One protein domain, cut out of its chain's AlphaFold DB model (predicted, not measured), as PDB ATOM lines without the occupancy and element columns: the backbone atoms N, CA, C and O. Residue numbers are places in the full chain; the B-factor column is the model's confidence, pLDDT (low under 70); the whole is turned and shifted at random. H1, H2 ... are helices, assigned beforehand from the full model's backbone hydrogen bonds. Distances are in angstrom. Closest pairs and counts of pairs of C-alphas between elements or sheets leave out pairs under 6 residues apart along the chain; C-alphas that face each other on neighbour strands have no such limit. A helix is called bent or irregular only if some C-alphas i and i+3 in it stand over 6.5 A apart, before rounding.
ATOM      1  N   ALA A 181      50.853 108.426  10.252       86.12
ATOM      2  CA  ALA A 181      50.622 109.146  11.503       86.12
ATOM      3  C   ALA A 181      50.722 108.201  12.713       86.12
ATOM      4  O   ALA A 181      50.310 107.046  12.639       86.12
ATOM      5  N   GLU A 182      51.187 108.714  13.854       83.44
ATOM      6  CA  GLU A 182      51.380 107.936  15.090       83.44
ATOM      7  C   GLU A 182      50.105 107.188  15.540       83.44
ATOM      8  O   GLU A 182      50.167 106.054  16.006       83.44
ATOM      9  N   THR A 183      48.927 107.789  15.345       84.19
ATOM     10  CA  THR A 183      47.625 107.163  15.627       84.19
ATOM     11  C   THR A 183      47.314 105.983  14.704       84.19
ATOM     12  O   THR A 183      46.734 104.997  15.154       84.19
ATOM     13  N   THR A 184      47.724 106.052  13.435       82.75
ATOM     14  CA  THR A 184      47.617 104.947  12.471       82.75
ATOM     15  C   THR A 184      48.605 103.840  12.821       82.75
ATOM     16  O   THR A 184      48.207 102.681  12.896       82.75
ATOM     17  N   ALA A 185      49.858 104.189  13.127       84.25
ATOM     18  CA  ALA A 185      50.867 103.239  13.589       84.25
ATOM     19  C   ALA A 185      50.416 102.499  14.864       84.25
ATOM     20  O   ALA A 185      50.571 101.284  14.952       84.25
ATOM     21  N   ALA A 186      49.785 103.195  15.817       88.88
ATOM     22  CA  ALA A 186      49.245 102.588  17.036       88.88
ATOM     23  C   ALA A 186      48.034 101.670  16.771       88.88
ATOM     24  O   ALA A 186      47.802 100.720  17.518       88.88
ATOM     25  N   LEU A 187      47.254 101.922  15.715       84.31
ATOM     26  CA  LEU A 187      46.165 101.034  15.303       84.31
ATOM     27  C   LEU A 187      46.701  99.775  14.603       84.31
ATOM     28  O   LEU A 187      46.299  98.671  14.960       84.31
ATOM     29  N   LEU A 188      47.658  99.926  13.681       83.06
ATOM     30  CA  LEU A 188      48.346  98.803  13.029       83.06
ATOM     31  C   LEU A 188      49.067  97.921  14.058       83.06
ATOM     32  O   LEU A 188      48.917  96.701  14.049       83.06
ATOM     33  N   ALA A 189      49.775  98.531  15.011       86.50
ATOM     34  CA  ALA A 189      50.387  97.825  16.130       86.50
ATOM     35  C   ALA A 189      49.344  97.091  16.991       86.50
ATOM     36  O   ALA A 189      49.555  95.927  17.316       86.50
ATOM     37  N   ALA A 190      48.187  97.695  17.294       84.69
ATOM     38  CA  ALA A 190      47.109  97.005  18.011       84.69
ATOM     39  C   ALA A 190      46.557  95.805  17.226       84.69
ATOM     40  O   ALA A 190      46.267  94.767  17.816       84.69
ATOM     41  N   TYR A 191      46.473  95.902  15.899       79.94
ATOM     42  CA  TYR A 191      46.073  94.792  15.038       79.94
ATOM     43  C   TYR A 191      47.111  93.677  14.921       79.94
ATOM     44  O   TYR A 191      46.699  92.534  14.712       79.94
ATOM     45  N   LEU A 192      48.404  93.984  15.050       77.88
ATOM     46  CA  LEU A 192      49.483  92.997  15.150       77.88
ATOM     47  C   LEU A 192      49.457  92.301  16.519       77.88
ATOM     48  O   LEU A 192      49.456  91.075  16.586       77.88
ATOM     49  N   VAL A 193      49.334  93.077  17.599       79.25
ATOM     50  CA  VAL A 193      49.184  92.586  18.980       79.25
ATOM     51  C   VAL A 193      47.998  91.642  19.100       79.25
ATOM     52  O   VAL A 193      48.141  90.545  19.610       79.25
ATOM     53  N   GLN A 194      46.838  92.029  18.585       68.94
ATOM     54  CA  GLN A 194      45.618  91.227  18.640       68.94
ATOM     55  C   GLN A 194      45.731  89.902  17.850       68.94
ATOM     56  O   GLN A 194      45.046  88.937  18.190       68.94
ATOM     57  N   SER A 195      46.589  89.822  16.819       63.56
ATOM     58  CA  SER A 195      46.917  88.548  16.150       63.56
ATOM     59  C   SER A 195      47.971  87.713  16.886       63.56
ATOM     60  O   SER A 195      47.933  86.493  16.781       63.56
ATOM     61  N   GLU A 196      48.889  88.338  17.628       62.16
ATOM     62  CA  GLU A 196      49.943  87.641  18.390       62.16
ATOM     63  C   GLU A 196      49.488  87.210  19.799       62.16
ATOM     64  O   GLU A 196      49.974  86.215  20.331       62.16
ATOM     65  N   CYS A 197      48.571  87.957  20.419       62.41
ATOM     66  CA  CYS A 197      48.197  87.835  21.831       62.41
ATOM     67  C   CYS A 197      46.745  87.383  22.066       62.41
ATOM     68  O   CYS A 197      46.423  86.978  23.179       62.41
ATOM     69  N   GLY A 198      45.871  87.425  21.055       54.00
ATOM     70  CA  GLY A 198      44.433  87.201  21.243       54.00
ATOM     71  C   GLY A 198      43.712  88.453  21.753       54.00
ATOM     72  O   GLY A 198      44.190  89.562  21.533       54.00
ATOM     73  N   ASP A 199      42.542  88.280  22.375       51.50
ATOM     74  CA  ASP A 199      41.675  89.388  22.811       51.50
ATOM     75  C   ASP A 199      42.194  90.084  24.084       51.50
ATOM     76  O   ASP A 199      42.799  89.456  24.955       51.50
ATOM     77  N   PHE A 200      41.897  91.379  24.248       63.69
ATOM     78  CA  PHE A 200      42.308  92.124  25.440       63.69
ATOM     79  C   PHE A 200      41.651  91.598  26.728       63.69
ATOM     80  O   PHE A 200      40.440  91.735  26.929       63.69
ATOM     81  N   SER A 201      42.486  91.132  27.655       58.41
ATOM     82  CA  SER A 201      42.137  90.841  29.045       58.41
ATOM     83  C   SER A 201      42.787  91.860  29.983       58.41
ATOM     84  O   SER A 201      43.983  92.119  29.899       58.41
ATOM     85  N   ALA A 202      42.005  92.436  30.902       57.22
ATOM     86  CA  ALA A 202      42.527  93.343  31.931       57.22
ATOM     87  C   ALA A 202      43.257  92.610  33.074       57.22
ATOM     88  O   ALA A 202      43.892  93.261  33.900       57.22
ATOM     89  N   GLU A 203      43.126  91.283  33.137       47.38
ATOM     90  CA  GLU A 203      43.774  90.421  34.129       47.38
ATOM     91  C   GLU A 203      45.165  89.995  33.635       47.38
ATOM     92  O   GLU A 203      46.142  90.127  34.368       47.38
ATOM     93  N   ASP A 204      45.273  89.615  32.356       50.88
ATOM     94  CA  ASP A 204      46.543  89.258  31.710       50.88
ATOM     95  C   ASP A 204      47.370  90.491  31.295       50.88
ATOM     96  O   ASP A 204      48.601  90.447  31.279       50.88
ATOM     97  N   TYR A 205      46.702  91.610  30.975       68.50
ATOM     98  CA  TYR A 205      47.323  92.866  30.532       68.50
ATOM     99  C   TYR A 205      46.898  94.042  31.437       68.50
ATOM    100  O   TYR A 205      46.104  94.897  31.025       68.50
ATOM    101  N   PRO A 206      47.408  94.113  32.684       58.25
ATOM    102  CA  PRO A 206      47.026  95.151  33.648       58.25
ATOM    103  C   PRO A 206      47.471  96.562  33.226       58.25
ATOM    104  O   PRO A 206      46.818  97.552  33.559       58.25
ATOM    105  N   ASP A 207      48.555  96.664  32.456       76.31
ATOM    106  CA  ASP A 207      49.068  97.900  31.871       76.31
ATOM    107  C   ASP A 207      49.628  97.649  30.455       76.31
ATOM    108  O   ASP A 207      49.478  96.567  29.888       76.31
ATOM    109  N   ALA A 208      50.246  98.664  29.847       82.62
ATOM    110  CA  ALA A 208      50.763  98.584  28.482       82.62
ATOM    111  C   ALA A 208      52.140  97.888  28.359       82.62
ATOM    112  O   ALA A 208      52.655  97.762  27.249       82.62
ATOM    113  N   THR A 209      52.762  97.430  29.456       78.44
ATOM    114  CA  THR A 209      54.151  96.922  29.446       78.44
ATOM    115  C   THR A 209      54.333  95.623  28.669       78.44
ATOM    116  O   THR A 209      55.425  95.400  28.143       78.44
ATOM    117  N   TYR A 210      53.281  94.810  28.503       79.19
ATOM    118  CA  TYR A 210      53.321  93.590  27.680       79.19
ATOM    119  C   TYR A 210      53.776  93.873  26.234       79.19
ATOM    120  O   TYR A 210      54.473  93.060  25.625       79.19
ATOM    121  N   LEU A 211      53.495  95.084  25.736       86.00
ATOM    122  CA  LEU A 211      53.879  95.587  24.415       86.00
ATOM    123  C   LEU A 211      55.373  95.916  24.274       86.00
ATOM    124  O   LEU A 211      55.821  96.226  23.174       86.00
ATOM    125  N   SER A 212      56.158  95.895  25.353       81.94
ATOM    126  CA  SER A 212      57.583  96.275  25.332       81.94
ATOM    127  C   SER A 212      58.490  95.242  24.664       81.94
ATOM    128  O   SER A 212      59.576  95.589  24.207       81.94
ATOM    129  N   HIS A 213      58.036  93.992  24.562       74.69
ATOM    130  CA  HIS A 213      58.776  92.898  23.924       74.69
ATOM    131  C   HIS A 213      58.721  92.951  22.385       74.69
ATOM    132  O   HIS A 213      59.546  92.335  21.710       74.69
ATOM    133  N   SER A 214      57.783  93.720  21.822       77.69
ATOM    134  CA  SER A 214      57.652  93.951  20.382       77.69
ATOM    135  C   SER A 214      57.983  95.404  20.045       77.69
ATOM    136  O   SER A 214      57.469  96.336  20.660       77.69
ATOM    137  N   ARG A 215      58.841  95.601  19.038       84.31
ATOM    138  CA  ARG A 215      59.162  96.917  18.478       84.31
ATOM    139  C   ARG A 215      58.298  97.146  17.244       84.31
ATOM    140  O   ARG A 215      58.597  96.611  16.183       84.31
ATOM    141  N   PHE A 216      57.236  97.926  17.399       87.94
ATOM    142  CA  PHE A 216      56.312  98.260  16.316       87.94
ATOM    143  C   PHE A 216      56.767  99.477  15.504       87.94
ATOM    144  O   PHE A 216      56.423  99.564  14.335       87.94
ATOM    145  N   ILE A 217      57.541 100.390  16.105       90.62
ATOM    146  CA  ILE A 217      58.106 101.592  15.464       90.62
ATOM    147  C   ILE A 217      59.557 101.850  15.936       90.62
ATOM    148  O   ILE A 217      59.910 101.413  17.038       90.62
ATOM    149  N   PRO A 218      60.396 102.595  15.180       85.44
ATOM    150  CA  PRO A 218      61.797 102.860  15.546       85.44
ATOM    151  C   PRO A 218      61.990 103.558  16.902       85.44
ATOM    152  O   PRO A 218      62.984 103.325  17.594       85.44
ATOM    153  N   HIS A 219      61.041 104.415  17.288       86.12
ATOM    154  CA  HIS A 219      61.076 105.231  18.507       86.12
ATOM    155  C   HIS A 219      59.814 105.006  19.349       86.12
ATOM    156  O   HIS A 219      59.013 105.910  19.569       86.12
ATOM    157  N   GLN A 220      59.611 103.762  19.781       88.00
ATOM    158  CA  GLN A 220      58.440 103.359  20.559       88.00
ATOM    159  C   GLN A 220      58.453 103.968  21.968       88.00
ATOM    160  O   GLN A 220      59.332 103.657  22.769       88.00
ATOM    161  N   THR A 221      57.463 104.811  22.274       92.19
ATOM    162  CA  THR A 221      57.283 105.433  23.596       92.19
ATOM    163  C   THR A 221      56.186 104.741  24.414       92.19
ATOM    164  O   THR A 221      55.421 103.922  23.896       92.19
ATOM    165  N   ILE A 222      56.078 105.086  25.700       87.88
ATOM    166  CA  ILE A 222      55.041 104.548  26.596       87.88
ATOM    167  C   ILE A 222      53.652 105.061  26.183       87.88
ATOM    168  O   ILE A 222      52.679 104.309  26.199       87.88
ATOM    169  N   GLU A 223      53.547 106.317  25.743       90.19
ATOM    170  CA  GLU A 223      52.299 106.918  25.254       90.19
ATOM    171  C   GLU A 223      51.790 106.201  23.994       90.19
ATOM    172  O   GLU A 223      50.585 105.991  23.839       90.19
ATOM    173  N   PHE A 224      52.701 105.772  23.113       92.12
ATOM    174  CA  PHE A 224      52.362 104.938  21.962       92.12
ATOM    175  C   PHE A 224      51.784 103.587  22.409       92.12
ATOM    176  O   PHE A 224      50.705 103.199  21.964       92.12
ATOM    177  N   GLN A 225      52.452 102.895  23.337       90.31
ATOM    178  CA  GLN A 225      51.980 101.613  23.877       90.31
ATOM    179  C   GLN A 225      50.602 101.736  24.553       90.31
ATOM    180  O   GLN A 225      49.751 100.862  24.393       90.31
ATOM    181  N   GLN A 226      50.327 102.841  25.249       87.19
ATOM    182  CA  GLN A 226      49.004 103.104  25.826       87.19
ATOM    183  C   GLN A 226      47.918 103.231  24.742       87.19
ATOM    184  O   GLN A 226      46.883 102.577  24.853       87.19
ATOM    185  N   LYS A 227      48.169 103.969  23.649       87.31
ATOM    186  CA  LYS A 227      47.238 104.065  22.500       87.31
ATOM    187  C   LYS A 227      46.971 102.696  21.856       87.31
ATOM    188  O   LYS A 227      45.834 102.388  21.502       87.31
ATOM    189  N   VAL A 228      48.005 101.857  21.732       86.38
ATOM    190  CA  VAL A 228      47.893 100.471  21.241       86.38
ATOM    191  C   VAL A 228      46.967  99.644  22.146       86.38
ATOM    192  O   VAL A 228      46.016  99.024  21.665       86.38
ATOM    193  N   MET A 229      47.190  99.690  23.464       83.75
ATOM    194  CA  MET A 229      46.372  99.000  24.471       83.75
ATOM    195  C   MET A 229      44.915  99.504  24.507       83.75
ATOM    196  O   MET A 229      43.997  98.729  24.767       83.75
ATOM    197  N   GLU A 230      44.666 100.792  24.256       80.06
ATOM    198  CA  GLU A 230      43.307 101.345  24.169       80.06
ATOM    199  C   GLU A 230      42.553 100.864  22.926       80.06
ATOM    200  O   GLU A 230      41.385 100.480  23.027       80.06
ATOM    201  N   ASN A 231      43.211 100.814  21.766       75.81
ATOM    202  CA  ASN A 231      42.619 100.264  20.544       75.81
ATOM    203  C   ASN A 231      42.239  98.782  20.712       75.81
ATOM    204  O   ASN A 231      41.164  98.371  20.272       75.81
ATOM    205  N   HIS A 232      43.064  98.015  21.431       74.88
ATOM    206  CA  HIS A 232      42.849  96.595  21.723       74.88
ATOM    207  C   HIS A 232      41.536  96.306  22.499       74.88
ATOM    208  O   HIS A 232      40.986  95.213  22.409       74.88
ATOM    209  N   LYS A 233      40.967  97.288  23.218       71.31
ATOM    210  CA  LYS A 233      39.795  97.111  24.109       71.31
ATOM    211  C   LYS A 233      38.408  97.157  23.432       71.31
ATOM    212  O   LYS A 233      37.407  96.921  24.104       71.31
ATOM    213  N   ASN A 234      38.295  97.517  22.148       54.84
ATOM    214  CA  ASN A 234      37.062  98.122  21.593       54.84
ATOM    215  C   ASN A 234      36.155  97.235  20.689       54.84
ATOM    216  O   ASN A 234      35.399  97.763  19.870       54.84
ATOM    217  N   LEU A 235      36.174  95.902  20.812       58.03
ATOM    218  CA  LEU A 235      35.428  95.001  19.906       58.03
ATOM    219  C   LEU A 235      33.903  94.920  20.176       58.03
ATOM    220  O   LEU A 235      33.448  94.823  21.317       58.03
ATOM    221  N   CYS A 236      33.082  94.916  19.113       60.56
ATOM    222  CA  CYS A 236      31.617  94.786  19.201       60.56
ATOM    223  C   CYS A 236      30.974  94.114  17.962       60.56
ATOM    224  O   CYS A 236      31.581  94.039  16.899       60.56
ATOM    225  N   TRP A 237      29.731  93.619  18.094       68.25
ATOM    226  CA  TRP A 237      28.998  92.975  16.988       68.25
ATOM    227  C   TRP A 237      28.623  93.964  15.875       68.25
ATOM    228  O   TRP A 237      27.917  94.943  16.138       68.25
ATOM    229  N   LEU A 238      28.983  93.627  14.633       68.81
ATOM    230  CA  LEU A 238      28.576  94.347  13.424       68.81
ATOM    231  C   LEU A 238      27.045  94.307  13.221       68.81
ATOM    232  O   LEU A 238      26.383  93.293  13.453       68.81
ATOM    233  N   ASP A 239      26.474  95.431  12.791       68.94
ATOM    234  CA  ASP A 239      25.047  95.635  12.532       68.94
ATOM    235  C   ASP A 239      24.815  95.712  11.013       68.94
ATOM    236  O   ASP A 239      25.279  96.650  10.366       68.94
ATOM    237  N   ALA A 240      24.129  94.722  10.434       69.38
ATOM    238  CA  ALA A 240      23.990  94.589   8.978       69.38
ATOM    239  C   ALA A 240      23.262  95.775   8.309       69.38
ATOM    240  O   ALA A 240      23.560  96.117   7.167       69.38
ATOM    241  N   ASP A 241      22.364  96.451   9.033       69.88
ATOM    242  CA  ASP A 241      21.557  97.566   8.517       69.88
ATOM    243  C   ASP A 241      22.280  98.930   8.568       69.88
ATOM    244  O   ASP A 241      21.678  99.977   8.306       69.88
ATOM    245  N   LYS A 242      23.562  98.966   8.962       57.66
ATOM    246  CA  LYS A 242      24.343 100.208   9.089       57.66
ATOM    247  C   LYS A 242      25.599 100.183   8.215       57.66
ATOM    248  O   LYS A 242      26.305  99.178   8.196       57.66
ATOM    249  N   PRO A 243      25.976 101.315   7.587       66.81
ATOM    250  CA  PRO A 243      27.249 101.424   6.880       66.81
ATOM    251  C   PRO A 243      28.424 101.051   7.789       66.81
ATOM    252  O   PRO A 243      28.525 101.589   8.893       66.81
ATOM    253  N   ILE A 244      29.317 100.175   7.321       67.12
ATOM    254  CA  ILE A 244      30.476  99.670   8.083       67.12
ATOM    255  C   ILE A 244      31.311 100.833   8.650       67.12
ATOM    256  O   ILE A 244      31.589 100.868   9.847       67.12
ATOM    257  N   LEU A 245      31.564 101.865   7.834       66.69
ATOM    258  CA  LEU A 245      32.276 103.101   8.206       66.69
ATOM    259  C   LEU A 245      31.650 103.907   9.368       66.69
ATOM    260  O   LEU A 245      32.272 104.842   9.860       66.69
ATOM    261  N   ARG A 246      30.415 103.600   9.794       61.94
ATOM    262  CA  ARG A 246      29.747 104.215  10.964       61.94
ATOM    263  C   ARG A 246      29.764 103.329  12.215       61.94
ATOM    264  O   ARG A 246      29.132 103.681  13.210       61.94
ATOM    265  N   GLN A 247      30.404 102.166  12.140       63.53
ATOM    266  CA  GLN A 247      30.441 101.152  13.200       63.53
ATOM    267  C   GLN A 247      31.858 100.851  13.682       63.53
ATOM    268  O   GLN A 247      32.039 100.375  14.798       63.53
TER     269      GLN A 247
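This is residues 181 to 247 of the 492 residues of the protein "FERM central domain protein" of Teladorsagia circumcincta (UniProt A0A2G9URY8). Two helices, H1 and H3, cross steeply as an X, and the short H2 packs crosswise on H3 to complete a small helical body. From the end of H3 a tail, residues 233 to 247, leads away and makes much of the length; its residues 240 to 246 stick out free. The printed part has 67 residues, with three named helices in the order H1, H2, H3 and no named strand. The class is all helix, though under half of the residues, 33 of 67, are in named elements. The whole is only just loose, close to compact, with a radius of gyration of the C-alphas of 13.2 A and spans of 41 by 30 by 18 A.

Find C-alpha 182 at (51.380, 107.936, 15.090); from there H1, residues 182 to 197, runs 21.4 A to C-alpha 197 at (48.197, 87.835, 21.831). Look next at residues 208 to 213 for H2. It is only just irregular: C-alphas 210 and 213 are 6.7 A apart. H3, residues 222 to 232, runs 15.4 A and ends at C-alpha 232, (42.849, 96.595, 21.723).

Start at Ala 190 and Val 228, whose C-alphas, 4.8 A apart, are the closest of H1 and H3. These helices touch and run the same way at a steep tilt of 61 degrees. H2 touches H3, about perpendicular at 75 degrees; the closest C-alphas, of Ala 208 and Gln 226, are 5.5 A apart. H1 and H2 are close but not clearly touching, with the closest C-alphas, of Val 193 and Leu 211, 7.8 A apart. In H1 and H3 every O i to N i+4 pair is within hydrogen-bond range; in H2 it is 0 of 2, beside 2 of 3 O i to N i+3 pairs.

The C-alphas of His 219 and Asp 241, the two farthest apart, are 41.5 A apart. The printed part has no cut, and both links between helices are short. The model's confidence is low, under 70, at residues 194 to 206 and 234 to 247.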